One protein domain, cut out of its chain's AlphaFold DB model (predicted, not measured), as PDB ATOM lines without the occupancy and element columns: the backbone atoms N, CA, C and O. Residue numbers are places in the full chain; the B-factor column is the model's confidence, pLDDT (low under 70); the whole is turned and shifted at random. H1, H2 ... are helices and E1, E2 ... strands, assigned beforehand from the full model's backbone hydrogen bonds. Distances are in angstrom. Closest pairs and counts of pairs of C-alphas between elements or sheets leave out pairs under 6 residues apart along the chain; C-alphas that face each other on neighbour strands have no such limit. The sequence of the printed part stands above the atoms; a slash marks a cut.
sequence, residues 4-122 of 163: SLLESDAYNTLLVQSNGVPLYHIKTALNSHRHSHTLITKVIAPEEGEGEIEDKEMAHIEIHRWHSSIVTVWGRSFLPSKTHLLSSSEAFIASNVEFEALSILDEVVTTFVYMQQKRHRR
ATOM      1  N   SER A   4     203.108 189.295 187.094       79.06
ATOM      2  CA  SER A   4     203.605 190.253 188.081       79.06
ATOM      3  C   SER A   4     205.029 189.905 188.511       79.06
ATOM      4  O   SER A   4     205.478 188.763 188.394       79.06
ATOM      5  N   LEU A   5     205.763 190.927 188.949       79.75
ATOM      6  CA  LEU A   5     207.141 190.819 189.423       79.75
ATOM      7  C   LEU A   5     207.099 190.645 190.942       79.75
ATOM      8  O   LEU A   5     206.692 191.574 191.638       79.75
ATOM      9  N   LEU A   6     207.485 189.470 191.448       73.12
ATOM     10  CA  LEU A   6     207.473 189.209 192.894       73.12
ATOM     11  C   LEU A   6     208.764 189.690 193.568       73.12
ATOM     12  O   LEU A   6     208.729 190.294 194.634       73.12
ATOM     13  N   GLU A   7     209.899 189.447 192.918       68.12
ATOM     14  CA  GLU A   7     211.219 189.846 193.392       68.12
ATOM     15  C   GLU A   7     211.892 190.652 192.286       68.12
ATOM     16  O   GLU A   7     212.071 190.170 191.167       68.12
ATOM     17  N   SER A   8     212.179 191.920 192.576       61.41
ATOM     18  CA  SER A   8     212.825 192.840 191.646       61.41
ATOM     19  C   SER A   8     214.225 193.174 192.143       61.41
ATOM     20  O   SER A   8     214.532 194.334 192.422       61.41
ATOM     21  N   ASP A   9     215.080 192.163 192.282       69.94
ATOM     22  CA  ASP A   9     216.500 192.452 192.163       69.94
ATOM     23  C   ASP A   9     216.781 192.692 190.678       69.94
ATOM     24  O   ASP A   9     216.208 192.062 189.786       69.94
ATOM     25  N   ALA A  10     217.658 193.639 190.387       63.44
ATOM     26  CA  ALA A  10     217.957 194.052 189.029       63.44
ATOM     27  C   ALA A  10     218.687 192.956 188.217       63.44
ATOM     28  O   ALA A  10     218.997 193.163 187.042       63.44
ATOM     29  N   TYR A  11     218.968 191.818 188.857       75.00
ATOM     30  CA  TYR A  11     219.663 190.660 188.313       75.00
ATOM     31  C   TYR A  11     218.888 189.360 188.468       75.00
ATOM     32  O   TYR A  11     219.014 188.491 187.611       75.00
ATOM     33  N   ASN A  12     218.076 189.231 189.514       85.44
ATOM     34  CA  ASN A  12     217.275 188.046 189.772       85.44
ATOM     35  C   ASN A  12     215.813 188.463 189.829       85.44
ATOM     36  O   ASN A  12     215.414 189.277 190.659       85.44
ATOM     37  N   THR A  13     215.027 187.946 188.896       87.88
ATOM     38  CA  THR A  13     213.621 188.302 188.760       87.88
ATOM     39  C   THR A  13     212.775 187.046 188.683       87.88
ATOM     40  O   THR A  13     213.006 186.180 187.840       87.88
ATOM     41  N   LEU A  14     211.764 186.976 189.544       89.69
ATOM     42  CA  LEU A  14     210.735 185.945 189.507       89.69
ATOM     43  C   LEU A  14     209.454 186.523 188.906       89.69
ATOM     44  O   LEU A  14     208.867 187.466 189.447       89.69
ATOM     45  N   LEU A  15     209.030 185.943 187.784       87.25
ATOM     46  CA  LEU A  15     207.738 186.225 187.171       87.25
ATOM     47  C   LEU A  15     206.706 185.261 187.741       87.25
ATOM     48  O   LEU A  15     206.834 184.041 187.591       87.25
ATOM     49  N   VAL A  16     205.671 185.819 188.362       88.38
ATOM     50  CA  VAL A  16     204.569 185.062 188.957       88.38
ATOM     51  C   VAL A  16     203.251 185.396 188.263       88.38
ATOM     52  O   VAL A  16     203.035 186.514 187.787       88.38
ATOM     53  N   GLN A  17     202.353 184.418 188.209       87.94
ATOM     54  CA  GLN A  17     200.964 184.625 187.806       87.94
ATOM     55  C   GLN A  17     200.206 185.466 188.843       87.94
ATOM     56  O   GLN A  17     200.638 185.625 189.983       87.94
ATOM     57  N   SER A  18     199.019 185.951 188.475       86.88
ATOM     58  CA  SER A  18     198.113 186.664 189.388       86.88
ATOM     59  C   SER A  18     197.681 185.851 190.620       86.88
ATOM     60  O   SER A  18     197.287 186.430 191.628       86.88
ATOM     61  N   ASN A  19     197.784 184.521 190.566       89.62
ATOM     62  CA  ASN A  19     197.552 183.611 191.694       89.62
ATOM     63  C   ASN A  19     198.784 183.443 192.616       89.62
ATOM     64  O   ASN A  19     198.708 182.696 193.587       89.62
ATOM     65  N   GLY A  20     199.912 184.096 192.310       88.62
ATOM     66  CA  GLY A  20     201.170 183.995 193.053       88.62
ATOM     67  C   GLY A  20     202.069 182.814 192.667       88.62
ATOM     68  O   GLY A  20     203.149 182.678 193.236       88.62
ATOM     69  N   VAL A  21     201.674 181.972 191.705       89.50
ATOM     70  CA  VAL A  21     202.472 180.815 191.266       89.50
ATOM     71  C   VAL A  21     203.648 181.283 190.395       89.50
ATOM     72  O   VAL A  21     203.422 182.003 189.415       89.50
ATOM     73  N   PRO A  22     204.898 180.883 190.703       90.19
ATOM     74  CA  PRO A  22     206.055 181.212 189.878       90.19
ATOM     75  C   PRO A  22     206.005 180.484 188.535       90.19
ATOM     76  O   PRO A  22     205.749 179.285 188.473       90.19
ATOM     77  N   LEU A  23     206.269 181.219 187.455       90.69
ATOM     78  CA  LEU A  23     206.339 180.677 186.095       90.69
ATOM     79  C   LEU A  23     207.746 180.716 185.522       90.69
ATOM     80  O   LEU A  23     208.160 179.779 184.840       90.69
ATOM     81  N   TYR A  24     208.460 181.814 185.756       91.00
ATOM     82  CA  TYR A  24     209.780 182.015 185.185       91.00
ATOM     83  C   TYR A  24     210.720 182.607 186.212       91.00
ATOM     84  O   TYR A  24     210.353 183.506 186.970       91.00
ATOM     85  N   HIS A  25     211.956 182.138 186.167       91.62
ATOM     86  CA  HIS A  25     213.053 182.683 186.932       91.62
ATOM     87  C   HIS A  25     214.106 183.198 185.960       91.62
ATOM     88  O   HIS A  25     214.621 182.470 185.114       91.62
ATOM     89  N   ILE A  26     214.392 184.489 186.064       90.94
ATOM     90  CA  ILE A  26     215.374 185.187 185.251       90.94
ATOM     91  C   ILE A  26     216.574 185.478 186.143       90.94
ATOM     92  O   ILE A  26     216.443 186.198 187.130       90.94
ATOM     93  N   LYS A  27     217.735 184.927 185.796       91.88
ATOM     94  CA  LYS A  27     219.005 185.146 186.492       91.88
ATOM     95  C   LYS A  27     219.984 185.829 185.561       91.88
ATOM     96  O   LYS A  27     220.289 185.308 184.496       91.88
ATOM     97  N   THR A  28     220.524 186.958 185.982       89.12
ATOM     98  CA  THR A  28     221.511 187.731 185.231       89.12
ATOM     99  C   THR A  28     222.804 187.768 186.015       89.12
ATOM    100  O   THR A  28     222.920 188.478 187.011       89.12
ATOM    101  N   ALA A  29     223.806 187.035 185.554       88.38
ATOM    102  CA  ALA A  29     225.153 187.180 186.066       88.38
ATOM    103  C   ALA A  29     225.799 188.403 185.401       88.38
ATOM    104  O   ALA A  29     226.036 188.420 184.187       88.38
ATOM    105  N   LEU A  30     226.085 189.432 186.200       79.12
ATOM    106  CA  LEU A  30     227.038 190.461 185.806       79.12
ATOM    107  C   LEU A  30     228.437 189.989 186.160       79.12
ATOM    108  O   LEU A  30     228.860 190.058 187.313       79.12
ATOM    109  N   ASN A  31     229.182 189.566 185.150       75.31
ATOM    110  CA  ASN A  31     230.614 189.455 185.320       75.31
ATOM    111  C   ASN A  31     231.198 190.867 185.249       75.31
ATOM    112  O   ASN A  31     230.934 191.615 184.305       75.31
ATOM    113  N   SER A  32     232.035 191.217 186.226       62.97
ATOM    114  CA  SER A  32     232.709 192.517 186.376       62.97
ATOM    115  C   SER A  32     233.576 192.929 185.171       62.97
ATOM    116  O   SER A  32     234.156 194.008 185.163       62.97
ATOM    117  N   HIS A  33     233.649 192.099 184.124       58.41
ATOM    118  CA  HIS A  33     234.523 192.267 182.971       58.41
ATOM    119  C   HIS A  33     233.819 192.032 181.613       58.41
ATOM    120  O   HIS A  33     234.308 191.285 180.769       58.41
ATOM    121  N   ARG A  34     232.764 192.816 181.330       69.06
ATOM    122  CA  ARG A  34     232.317 193.207 179.961       69.06
ATOM    123  C   ARG A  34     231.332 192.298 179.205       69.06
ATOM    124  O   ARG A  34     231.127 192.530 178.013       69.06
ATOM    125  N   HIS A  35     230.700 191.328 179.853       76.06
ATOM    126  CA  HIS A  35     229.592 190.571 179.256       76.06
ATOM    127  C   HIS A  35     228.522 190.287 180.310       76.06
ATOM    128  O   HIS A  35     228.840 190.001 181.465       76.06
ATOM    129  N   SER A  36     227.257 190.394 179.910       85.25
ATOM    130  CA  SER A  36     226.122 190.019 180.751       85.25
ATOM    131  C   SER A  36     225.565 188.693 180.263       85.25
ATOM    132  O   SER A  36     225.269 188.548 179.074       85.25
ATOM    133  N   HIS A  37     225.400 187.759 181.190       90.38
ATOM    134  CA  HIS A  37     224.849 186.439 180.924       90.38
ATOM    135  C   HIS A  37     223.496 186.329 181.622       90.38
ATOM    136  O   HIS A  37     223.425 186.414 182.847       90.38
ATOM    137  N   THR A  38     222.426 186.156 180.850       90.88
ATOM    138  CA  THR A  38     221.065 185.996 181.370       90.88
ATOM    139  C   THR A  38     220.559 184.592 181.077       90.88
ATOM    140  O   THR A  38     220.532 184.168 179.926       90.88
ATOM    141  N   LEU A  39     220.111 183.897 182.116       93.12
ATOM    142  CA  LEU A  39     219.458 182.599 182.048       93.12
ATOM    143  C   LEU A  39     217.989 182.765 182.434       93.12
ATOM    144  O   LEU A  39     217.682 183.342 183.475       93.12
ATOM    145  N   ILE A  40     217.088 182.246 181.609       92.44
ATOM    146  CA  ILE A  40     215.653 182.204 181.878       92.44
ATOM    147  C   ILE A  40     215.256 180.740 182.016       92.44
ATOM    148  O   ILE A  40     215.301 179.982 181.044       92.44
ATOM    149  N   THR A  41     214.846 180.339 183.214       94.25
ATOM    150  CA  THR A  41     214.295 179.010 183.482       94.25
ATOM    151  C   THR A  41     212.780 179.095 183.624       94.25
ATOM    152  O   THR A  41     212.233 180.059 184.165       94.25
ATOM    153  N   LYS A  42     212.081 178.097 183.085       92.88
ATOM    154  CA  LYS A  42     210.657 177.878 183.311       92.88
ATOM    155  C   LYS A  42     210.507 176.992 184.540       92.88
ATOM    156  O   LYS A  42     211.061 175.894 184.563       92.88
ATOM    157  N   VAL A  43     209.735 177.468 185.506       92.69
ATOM    158  CA  VAL A  43     209.380 176.713 186.706       92.69
ATOM    159  C   VAL A  43     208.225 175.785 186.341       92.69
ATOM    160  O   VAL A  43     207.174 176.241 185.881       92.69
ATOM    161  N   ILE A  44     208.429 174.479 186.480       91.25
ATOM    162  CA  ILE A  44     207.410 173.464 186.217       91.25
ATOM    163  C   ILE A  44     206.926 172.957 187.572       91.25
ATOM    164  O   ILE A  44     207.635 172.239 188.276       91.25
ATOM    165  N   ALA A  45     205.720 173.379 187.954       88.50
ATOM    166  CA  ALA A  45     205.064 172.858 189.144       88.50
ATOM    167  C   ALA A  45     204.608 171.405 188.897       88.50
ATOM    168  O   ALA A  45     204.137 171.105 187.795       88.50
ATOM    169  N   PRO A  46     204.714 170.513 189.895       89.31
ATOM    170  CA  PRO A  46     204.198 169.152 189.789       89.31
ATOM    171  C   PRO A  46     202.666 169.170 189.655       89.31
ATOM    172  O   PRO A  46     201.992 169.910 190.371       89.31
ATOM    173  N   GLU A  47     202.111 168.354 188.752       84.62
ATOM    174  CA  GLU A  47     200.666 168.359 188.457       84.62
ATOM    175  C   GLU A  47     199.800 167.854 189.627       84.62
ATOM    176  O   GLU A  47     198.659 168.288 189.757       84.62
ATOM    177  N   GLU A  48     200.325 166.996 190.514       82.94
ATOM    178  CA  GLU A  48     199.513 166.310 191.538       82.94
ATOM    179  C   GLU A  48     200.202 166.169 192.913       82.94
ATOM    180  O   GLU A  48     200.039 165.178 193.617       82.94
ATOM    181  N   GLY A  49     200.955 167.185 193.343       74.25
ATOM    182  CA  GLY A  49     201.323 167.352 194.762       74.25
ATOM    183  C   GLY A  49     202.451 166.468 195.312       74.25
ATOM    184  O   GLY A  49     202.912 166.726 196.422       74.25
ATOM    185  N   GLU A  50     202.961 165.505 194.547       77.94
ATOM    186  CA  GLU A  50     204.183 164.761 194.876       77.94
ATOM    187  C   GLU A  50     205.206 164.911 193.746       77.94
ATOM    188  O   GLU A  50     205.199 164.185 192.756       77.94
ATOM    189  N   GLY A  51     206.084 165.905 193.877       84.31
ATOM    190  CA  GLY A  51     207.197 166.116 192.960       84.31
ATOM    191  C   GLY A  51     208.068 167.286 193.396       84.31
ATOM    192  O   GLY A  51     207.591 168.229 194.030       84.31
ATOM    193  N   GLU A  52     209.357 167.214 193.081       89.56
ATOM    194  CA  GLU A  52     210.247 168.363 193.223       89.56
ATOM    195  C   GLU A  52     209.915 169.395 192.139       89.56
ATOM    196  O   GLU A  52     209.497 169.050 191.033       89.56
ATOM    197  N   ILE A  53     210.063 170.678 192.467       89.06
ATOM    198  CA  ILE A  53     209.917 171.750 191.482       89.06
ATOM    199  C   ILE A  53     211.087 171.632 190.507       89.06
ATOM    200  O   ILE A  53     212.242 171.785 190.905       89.06
ATOM    201  N   GLU A  54     210.783 171.376 189.238       92.88
ATOM    202  CA  GLU A  54     211.796 171.309 188.190       92.88
ATOM    203  C   GLU A  54     211.957 172.671 187.509       92.88
ATOM    204  O   GLU A  54     211.004 173.253 186.983       92.88
ATOM    205  N   ASP A  55     213.200 173.147 187.464       91.06
ATOM    206  CA  ASP A  55     213.592 174.303 186.668       91.06
ATOM    207  C   ASP A  55     214.118 173.820 185.317       91.06
ATOM    208  O   ASP A  55     215.179 173.199 185.222       91.06
ATOM    209  N   LYS A  56     213.399 174.142 184.240       93.81
ATOM    210  CA  LYS A  56     213.838 173.827 182.879       93.81
ATOM    211  C   LYS A  56     214.394 175.068 182.204       93.81
ATOM    212  O   LYS A  56     213.686 176.064 182.061       93.81
ATOM    213  N   GLU A  57     215.637 175.006 181.736       93.56
ATOM    214  CA  GLU A  57     216.216 176.084 180.933       93.56
ATOM    215  C   GLU A  57     215.361 176.335 179.685       93.56
ATOM    216  O   GLU A  57     215.131 175.446 178.860       93.56
ATOM    217  N   MET A  58     214.860 177.563 179.583       92.25
ATOM    218  CA  MET A  58     214.022 178.012 178.483       92.25
ATOM    219  C   MET A  58     214.806 178.906 177.538       92.25
ATOM    220  O   MET A  58     214.678 178.745 176.329       92.25
ATOM    221  N   ALA A  59     215.578 179.855 178.060       90.88
ATOM    222  CA  ALA A  59     216.376 180.738 177.230       90.88
ATOM    223  C   ALA A  59     217.694 181.113 177.897       90.88
ATOM    224  O   ALA A  59     217.779 181.230 179.118       90.88
ATOM    225  N   HIS A  60     218.695 181.357 177.068       92.44
ATOM    226  CA  HIS A  60     220.009 181.804 177.478       92.44
ATOM    227  C   HIS A  60     220.466 182.928 176.543       92.44
ATOM    228  O   HIS A  60     220.382 182.821 175.321       92.44
ATOM    229  N   ILE A  61     220.859 184.055 177.133       89.75
ATOM    230  CA  ILE A  61     221.190 185.300 176.441       89.75
ATOM    231  C   ILE A  61     222.569 185.750 176.910       89.75
ATOM    232  O   ILE A  61     222.756 186.106 178.074       89.75
ATOM    233  N   GLU A  62     223.510 185.822 175.980       89.50
ATOM    234  CA  GLU A  62     224.814 186.431 176.191       89.50
ATOM    235  C   GLU A  62     224.923 187.708 175.371       89.50
ATOM    236  O   GLU A  62     224.854 187.686 174.140       89.50
ATOM    237  N   ILE A  63     225.136 188.828 176.054       84.88
ATOM    238  CA  ILE A  63     225.380 190.109 175.393       84.88
ATOM    239  C   ILE A  63     226.874 190.396 175.455       84.88
ATOM    240  O   ILE A  63     227.467 190.520 176.533       84.88
ATOM    241  N   HIS A  64     227.467 190.531 174.273       81.56
ATOM    242  CA  HIS A  64     228.883 190.810 174.078       81.56
ATOM    243  C   HIS A  64     229.063 192.235 173.550       81.56
ATOM    244  O   HIS A  64     228.338 192.675 172.664       81.56
ATOM    245  N   ARG A  65     230.058 192.976 174.056       76.19
ATOM    246  CA  ARG A  65     230.334 194.348 173.576       76.19
ATOM    247  C   ARG A  65     231.050 194.385 172.220       76.19
ATOM    248  O   ARG A  65     230.858 195.326 171.455       76.19
ATOM    249  N   TRP A  66     231.893 193.390 171.946       76.75
ATOM    250  CA  TRP A  66     232.807 193.361 170.790       76.75
ATOM    251  C   TRP A  66     232.513 192.236 169.796       76.75
ATOM    252  O   TRP A  66     233.122 192.176 168.732       76.75
ATOM    253  N   HIS A  67     231.590 191.345 170.145       81.62
ATOM    254  CA  HIS A  67     231.227 190.169 169.362       81.62
ATOM    255  C   HIS A  67     229.708 190.139 169.198       81.62
ATOM    256  O   HIS A  67     228.997 190.916 169.837       81.62
ATOM    257  N   SER A  68     229.206 189.247 168.353       80.94
ATOM    258  CA  SER A  68     227.766 189.036 168.221       80.94
ATOM    259  C   SER A  68     227.177 188.511 169.530       80.94
ATOM    260  O   SER A  68     227.719 187.572 170.115       80.94
ATOM    261  N   SER A  69     226.063 189.096 169.971       85.31
ATOM    262  CA  SER A  69     225.253 188.543 171.058       85.31
ATOM    263  C   SER A  69     224.747 187.146 170.670       85.31
ATOM    264  O   SER A  69     224.483 186.873 169.495       85.31
ATOM    265  N   ILE A  70     224.614 186.262 171.655       87.81
ATOM    266  CA  ILE A  70     224.120 184.897 171.470       87.81
ATOM    267  C   ILE A  70     222.794 184.790 172.201       87.81
ATOM    268  O   ILE A  70     222.702 185.153 173.369       87.81
ATOM    269  N   VAL A  71     221.769 184.284 171.523       88.00
ATOM    270  CA  VAL A  71     220.490 183.972 172.156       88.00
ATOM    271  C   VAL A  71     220.101 182.560 171.791       88.00
ATOM    272  O   VAL A  71     219.979 182.235 170.614       88.00
ATOM    273  N   THR A  72     219.894 181.716 172.790       90.00
ATOM    274  CA  THR A  72     219.312 180.393 172.611       90.00
ATOM    275  C   THR A  72     217.971 180.320 173.323       90.00
ATOM    276  O   THR A  72     217.815 180.824 174.430       90.00
ATOM    277  N   VAL A  73     216.976 179.710 172.685       88.75
ATOM    278  CA  VAL A  73     215.654 179.469 173.268       88.75
ATOM    279  C   VAL A  73     215.262 178.029 172.980       88.75
ATOM    280  O   VAL A  73     215.259 177.607 171.824       88.75
ATOM    281  N   TRP A  74     214.958 177.259 174.022       88.00
ATOM    282  CA  TRP A  74     214.637 175.833 173.941       88.00
ATOM    283  C   TRP A  74     215.680 175.041 173.131       88.00
ATOM    284  O   TRP A  74     215.342 174.204 172.296       88.00
ATOM    285  N   GLY A  75     216.963 175.360 173.332       87.38
ATOM    286  CA  GLY A  75     218.088 174.746 172.619       87.38
ATOM    287  C   GLY A  75     218.280 175.209 171.167       87.38
ATOM    288  O   GLY A  75     219.173 174.710 170.488       87.38
ATOM    289  N   ARG A  76     217.478 176.157 170.665       86.44
ATOM    290  CA  ARG A  76     217.616 176.727 169.314       86.44
ATOM    291  C   ARG A  76     218.339 178.063 169.369       86.44
ATOM    292  O   ARG A  76     217.985 178.893 170.193       86.44
ATOM    293  N   SER A  77     219.312 178.281 168.488       85.94
ATOM    294  CA  SER A  77     220.058 179.543 168.409       85.94
ATOM    295  C   SER A  77     219.347 180.574 167.530       85.94
ATOM    296  O   SER A  77     218.827 180.237 166.466       85.94
ATOM    297  N   PHE A  78     219.353 181.825 167.976       83.25
ATOM    298  CA  PHE A  78     218.804 182.994 167.306       83.25
ATOM    299  C   PHE A  78     219.927 184.001 167.089       83.25
ATOM    300  O   PHE A  78     220.654 184.363 168.015       83.25
ATOM    301  N   LEU A  79     220.057 184.462 165.847       78.75
ATOM    302  CA  LEU A  79     221.001 185.512 165.493       78.75
ATOM    303  C   LEU A  79     220.333 186.876 165.724       78.75
ATOM    304  O   LEU A  79     219.303 187.153 165.101       78.75
ATOM    305  N   PRO A  80     220.890 187.732 166.597       74.88
ATOM    306  CA  PRO A  80     220.411 189.097 166.747       74.88
ATOM    307  C   PRO A  80     220.558 189.840 165.421       74.88
ATOM    308  O   PRO A  80     221.604 189.771 164.772       74.88
ATOM    309  N   SER A  81     219.532 190.599 165.043       69.88
ATOM    310  CA  SER A  81     219.613 191.550 163.940       69.88
ATOM    311  C   SER A  81     219.535 192.968 164.492       69.88
ATOM    312  O   SER A  81     218.598 193.343 165.203       69.88
ATOM    313  N   LYS A  82     220.537 193.789 164.171       66.00
ATOM    314  CA  LYS A  82     220.504 195.217 164.496       66.00
ATOM    315  C   LYS A  82     219.567 195.906 163.515       66.00
ATOM    316  O   LYS A  82     219.872 196.009 162.331       66.00
ATOM    317  N   THR A  83     218.434 196.392 164.009       62.38
ATOM    318  CA  THR A  83     217.426 197.067 163.180       62.38
ATOM    319  C   THR A  83     217.871 198.455 162.728       62.38
ATOM    320  O   THR A  83     217.466 198.903 161.659       62.38
ATOM    321  N   HIS A  84     218.743 199.132 163.487       68.06
ATOM    322  CA  HIS A  84     219.221 200.474 163.148       68.06
ATOM    323  C   HIS A  84     220.697 200.689 163.508       68.06
ATOM    324  O   HIS A  84     221.147 200.310 164.586       68.06
ATOM    325  N   LEU A  85     221.429 201.388 162.629       57.44
ATOM    326  CA  LEU A  85     222.881 201.641 162.714       57.44
ATOM    327  C   LEU A  85     223.338 202.422 163.960       57.44
ATOM    328  O   LEU A  85     224.523 202.418 164.276       57.44
ATOM    329  N   LEU A  86     222.417 203.084 164.663       56.38
ATOM    330  CA  LEU A  86     222.693 203.870 165.874       56.38
ATOM    331  C   LEU A  86     221.810 203.460 167.059       56.38
ATOM    332  O   LEU A  86     221.805 204.131 168.089       56.38
ATOM    333  N   SER A  87     221.030 202.386 166.916       51.16
ATOM    334  CA  SER A  87     220.193 201.915 168.009       51.16
ATOM    335  C   SER A  87     220.942 200.884 168.834       51.16
ATOM    336  O   SER A  87     221.518 199.936 168.308       51.16
ATOM    337  N   SER A  88     220.876 201.051 170.152       55.56
ATOM    338  CA  SER A  88     221.234 200.014 171.119       55.56
ATOM    339  C   SER A  88     220.235 198.851 171.121       55.56
ATOM    340  O   SER A  88     220.443 197.884 171.846       55.56
ATOM    341  N   SER A  89     219.134 198.967 170.367       56.31
ATOM    342  CA  SER A  89     218.094 197.952 170.277       56.31
ATOM    343  C   SER A  89     218.427 196.882 169.248       56.31
ATOM    344  O   SER A  89     218.370 197.122 168.044       56.31
ATOM    345  N   GLU A  90     218.766 195.694 169.742       61.12
ATOM    346  CA  GLU A  90     218.830 194.468 168.946       61.12
ATOM    347  C   GLU A  90     217.439 193.829 168.933       61.12
ATOM    348  O   GLU A  90     216.813 193.687 169.984       61.12
ATOM    349  N   ALA A  91     216.939 193.493 167.742       65.38
ATOM    350  CA  ALA A  91     215.711 192.726 167.586       65.38
ATOM    351  C   ALA A  91     216.073 191.312 167.131       65.38
ATOM    352  O   ALA A  91     216.949 191.115 166.284       65.38
ATOM    353  N   PHE A  92     215.392 190.319 167.685       63.66
ATOM    354  CA  PHE A  92     215.603 188.925 167.327       63.66
ATOM    355  C   PHE A  92     214.511 188.524 166.350       63.66
ATOM    356  O   PHE A  92     213.332 188.557 166.680       63.66
ATOM    357  N   ILE A  93     214.899 188.171 165.127       61.94
ATOM    358  CA  ILE A  93     213.953 187.635 164.153       61.94
ATOM    359  C   ILE A  93     214.030 186.118 164.261       61.94
ATOM    360  O   ILE A  93     215.015 185.502 163.852       61.94
ATOM    361  N   ALA A  94     212.986 185.512 164.824       58.56
ATOM    362  CA  ALA A  94     212.802 184.072 164.780       58.56
ATOM    363  C   ALA A  94     212.570 183.654 163.321       58.56
ATOM    364  O   ALA A  94     211.479 183.817 162.786       58.56
ATOM    365  N   SER A  95     213.604 183.144 162.650       55.62
ATOM    366  CA  SER A  95     213.533 182.845 161.214       55.62
ATOM    367  C   SER A  95     212.650 181.640 160.865       55.62
ATOM    368  O   SER A  95     212.433 181.391 159.685       55.62
ATOM    369  N   ASN A  96     212.118 180.909 161.854       57.31
ATOM    370  CA  ASN A  96     211.295 179.720 161.638       57.31
ATOM    371  C   ASN A  96     209.952 179.856 162.374       57.31
ATOM    372  O   ASN A  96     209.866 179.698 163.592       57.31
ATOM    373  N   VAL A  97     208.919 180.184 161.596       48.09
ATOM    374  CA  VAL A  97     207.537 180.452 162.012       48.09
ATOM    375  C   VAL A  97     206.773 179.139 162.184       48.09
ATOM    376  O   VAL A  97     205.943 178.771 161.368       48.09
ATOM    377  N   GLU A  98     207.056 178.419 163.257       55.75
ATOM    378  CA  GLU A  98     206.156 177.407 163.808       55.75
ATOM    379  C   GLU A  98     206.379 177.465 165.312       55.75
ATOM    380  O   GLU A  98     207.404 176.973 165.752       55.75
ATOM    381  N   PHE A  99     205.535 178.174 166.069       55.81
ATOM    382  CA  PHE A  99     205.159 177.872 167.463       55.81
ATOM    383  C   PHE A  99     204.404 179.050 168.098       55.81
ATOM    384  O   PHE A  99     204.914 180.159 168.227       55.81
ATOM    385  N   GLU A 100     203.204 178.759 168.595       56.72
ATOM    386  CA  GLU A 100     202.339 179.646 169.388       56.72
ATOM    387  C   GLU A 100     203.004 180.089 170.715       56.72
ATOM    388  O   GLU A 100     202.745 181.177 171.236       56.72
ATOM    389  N   ALA A 101     203.964 179.289 171.201       52.03
ATOM    390  CA  ALA A 101     204.798 179.564 172.373       52.03
ATOM    391  C   ALA A 101     205.780 180.740 172.192       52.03
ATOM    392  O   ALA A 101     206.360 181.198 173.176       52.03
ATOM    393  N   LEU A 102     205.963 181.243 170.965       59.09
ATOM    394  CA  LEU A 102     206.790 182.422 170.704       59.09
ATOM    395  C   LEU A 102     206.114 183.720 171.152       59.09
ATOM    396  O   LEU A 102     206.824 184.656 171.476       59.09
ATOM    397  N   SER A 103     204.779 183.783 171.232       61.75
ATOM    398  CA  SER A 103     204.066 185.027 171.577       61.75
ATOM    399  C   SER A 103     204.406 185.539 172.984       61.75
ATOM    400  O   SER A 103     204.775 186.694 173.165       61.75
ATOM    401  N   ILE A 104     204.358 184.646 173.975       60.41
ATOM    402  CA  ILE A 104     204.709 184.947 175.373       60.41
ATOM    403  C   ILE A 104     206.217 185.190 175.504       60.41
ATOM    404  O   ILE A 104     206.661 186.024 176.290       60.41
ATOM    405  N   LEU A 105     207.013 184.459 174.726       65.12
ATOM    406  CA  LEU A 105     208.461 184.562 174.781       65.12
ATOM    407  C   LEU A 105     208.959 185.877 174.175       65.12
ATOM    408  O   LEU A 105     209.872 186.478 174.727       65.12
ATOM    409  N   ASP A 106     208.327 186.346 173.102       62.91
ATOM    410  CA  ASP A 106     208.640 187.619 172.462       62.91
ATOM    411  C   ASP A 106     208.347 188.780 173.414       62.91
ATOM    412  O   ASP A 106     209.177 189.668 173.570       62.91
ATOM    413  N   GLU A 107     207.244 188.730 174.165       67.56
ATOM    414  CA  GLU A 107     206.916 189.763 175.151       67.56
ATOM    415  C   GLU A 107     207.885 189.768 176.346       67.56
ATOM    416  O   GLU A 107     208.393 190.828 176.730       67.56
ATOM    417  N   VAL A 108     208.205 188.596 176.911       67.31
ATOM    418  CA  VAL A 108     209.133 188.479 178.053       67.31
ATOM    419  C   VAL A 108     210.558 188.864 177.648       67.31
ATOM    420  O   VAL A 108     211.198 189.665 178.333       67.31
ATOM    421  N   VAL A 109     211.048 188.349 176.516       67.06
ATOM    422  CA  VAL A 109     212.387 188.669 176.003       67.06
ATOM    423  C   VAL A 109     212.461 190.138 175.597       67.06
ATOM    424  O   VAL A 109     213.401 190.817 176.007       67.06
ATOM    425  N   THR A 110     211.468 190.676 174.884       66.12
ATOM    426  CA  THR A 110     211.448 192.094 174.480       66.12
ATOM    427  C   THR A 110     211.438 193.016 175.694       66.12
ATOM    428  O   THR A 110     212.206 193.980 175.740       66.12
ATOM    429  N   THR A 111     210.632 192.707 176.712       68.25
ATOM    430  CA  THR A 111     210.584 193.493 177.953       68.25
ATOM    431  C   THR A 111     211.930 193.468 178.668       68.25
ATOM    432  O   THR A 111     212.413 194.511 179.118       68.25
ATOM    433  N   PHE A 112     212.581 192.307 178.730       69.56
ATOM    434  CA  PHE A 112     213.874 192.175 179.389       69.56
ATOM    435  C   PHE A 112     214.997 192.894 178.630       69.56
ATOM    436  O   PHE A 112     215.758 193.663 179.220       69.56
ATOM    437  N   VAL A 113     215.054 192.723 177.307       64.31
ATOM    438  CA  VAL A 113     215.982 193.434 176.415       64.31
ATOM    439  C   VAL A 113     215.803 194.949 176.554       64.31
ATOM    440  O   VAL A 113     216.784 195.685 176.687       64.31
ATOM    441  N   TYR A 114     214.556 195.421 176.610       67.75
ATOM    442  CA  TYR A 114     214.244 196.826 176.855       67.75
ATOM    443  C   TYR A 114     214.727 197.300 178.234       67.75
ATOM    444  O   TYR A 114     215.343 198.365 178.333       67.75
ATOM    445  N   MET A 115     214.497 196.523 179.297       68.38
ATOM    446  CA  MET A 115     214.948 196.861 180.653       68.38
ATOM    447  C   MET A 115     216.477 196.950 180.744       68.38
ATOM    448  O   MET A 115     216.993 197.921 181.303       68.38
ATOM    449  N   GLN A 116     217.200 196.009 180.128       66.81
ATOM    450  CA  GLN A 116     218.664 196.022 180.079       66.81
ATOM    451  C   GLN A 116     219.204 197.234 179.310       66.81
ATOM    452  O   GLN A 116     220.070 197.961 179.801       66.81
ATOM    453  N   GLN A 117     218.645 197.536 178.136       65.12
ATOM    454  CA  GLN A 117     219.055 198.706 177.348       65.12
ATOM    455  C   GLN A 117     218.762 200.021 178.062       65.12
ATOM    456  O   GLN A 117     219.589 200.935 178.071       65.12
ATOM    457  N   LYS A 118     217.587 200.134 178.688       69.88
ATOM    458  CA  LYS A 118     217.215 201.313 179.469       69.88
ATOM    459  C   LYS A 118     218.153 201.516 180.657       69.88
ATOM    460  O   LYS A 118     218.426 202.661 181.014       69.88
ATOM    461  N   ARG A 119     218.665 200.436 181.248       65.31
ATOM    462  CA  ARG A 119     219.643 200.494 182.337       65.31
ATOM    463  C   ARG A 119     221.023 200.942 181.858       65.31
ATOM    464  O   ARG A 119     221.585 201.840 182.472       65.31
ATOM    465  N   HIS A 120     221.498 200.444 180.716       60.31
ATOM    466  CA  HIS A 120     222.735 200.935 180.093       60.31
ATOM    467  C   HIS A 120     222.711 202.433 179.756       60.31
ATOM    468  O   HIS A 120     223.761 203.054 179.675       60.31
ATOM    469  N   ARG A 121     221.527 203.033 179.575       63.22
ATOM    470  CA  ARG A 121     221.383 204.492 179.411       63.22
ATOM    471  C   ARG A 121     221.410 205.273 180.727       63.22
ATOM    472  O   ARG A 121     221.532 206.493 180.690       63.22
ATOM    473  N   ARG A 122     221.187 204.606 181.862       63.38
ATOM    474  CA  ARG A 122     221.053 205.227 183.189       63.38
ATOM    475  C   ARG A 122     222.295 205.116 184.045       63.38
ATOM    476  O   ARG A 122     222.412 205.905 184.971       63.38
TER     477      ARG A 122
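AT A GLANCE: This is residues 4 to 122 of the 163 residues of an uncharacterized protein of Gymnopus androsaceus JB14 (UniProt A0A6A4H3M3). A wall of seven antiparallel strands, twisted, has one long helix, H1, slanting over one face, while its other face is bare. At one edge E7 runs on into E8, which makes a small hairpin with E9 near H1. The printed part has 119 residues, with nine named strands, E1 to E9, followed by one named helix, H1; the large sheet has the order E1 - E2 - E3 - E4 - E5 - E6 - E7, and the class is mixed, helices and strands. The whole is compact, with a radius of gyration of the C-alphas of 15.3 A and spans of 51 by 34 by 24 A.

IN THESE COORDINATES: Find C-alpha 4 at (203.605, 190.253, 188.081), where E1 begins and runs to residue 8. E2 takes residues 12 to 17, and E3 residues 22 to 31, 26.3 A long. Next come E4, residues 35 to 44, 28.9 A, and E5, residues 54 to 64, 29.5 A; look for C-alpha 54 at (211.796, 171.309, 188.190). The short strands are E6, residues 70 to 73, E7, residues 76 to 78, E8, residues 80 to 82, and E9, residues 90 to 92. H1, residues 102 to 120, is 26.2 A long and ends at C-alpha 120, (222.735, 200.935, 180.093).

HOW THE PARTS SIT: Begin with the large sheet, a meander from E1 to E7, each strand the antiparallel neighbour of the one before; E1 and E7 are its edge strands. In the hairpin of E4 and E5, N 38 and O 61 are within hydrogen-bond range at 2.8 A. In the hairpin of E3 and E4, look at N 27 and O 39, 2.8 A; in that of E2 and E3, at N 13 and O 26, 2.9 A. From edge to edge the strands' lines turn by 81 degrees. H1 is on this sheet in two layers, a helix on one face of a sheet, at a height over the sheet of 10.0 A. It lies over E4, slantwise to the strands, at 33 degrees to E4 on the local plane, and is only just not over E3 and E5, with 2 C-alphas falling on each. E7 runs on into E8 at 10 degrees, and in the hairpin of E8 and E9 N 81 and O 91 are 2.9 A apart. E9 and H1 are near each other, with 11 pairs of C-alphas within 10 A. Every O i to N i+4 pair of H1 is within hydrogen-bond range.

THE WHOLE: The two C-alphas farthest apart, those of Glu 50 and Leu 85, are 52.4 A from each other. The printed part has no cut, and no link is long. The mean pLDDT of the printed part is 76.6; look for values under 70 at residues 7 to 10, 32 to 34 and 81 to 122.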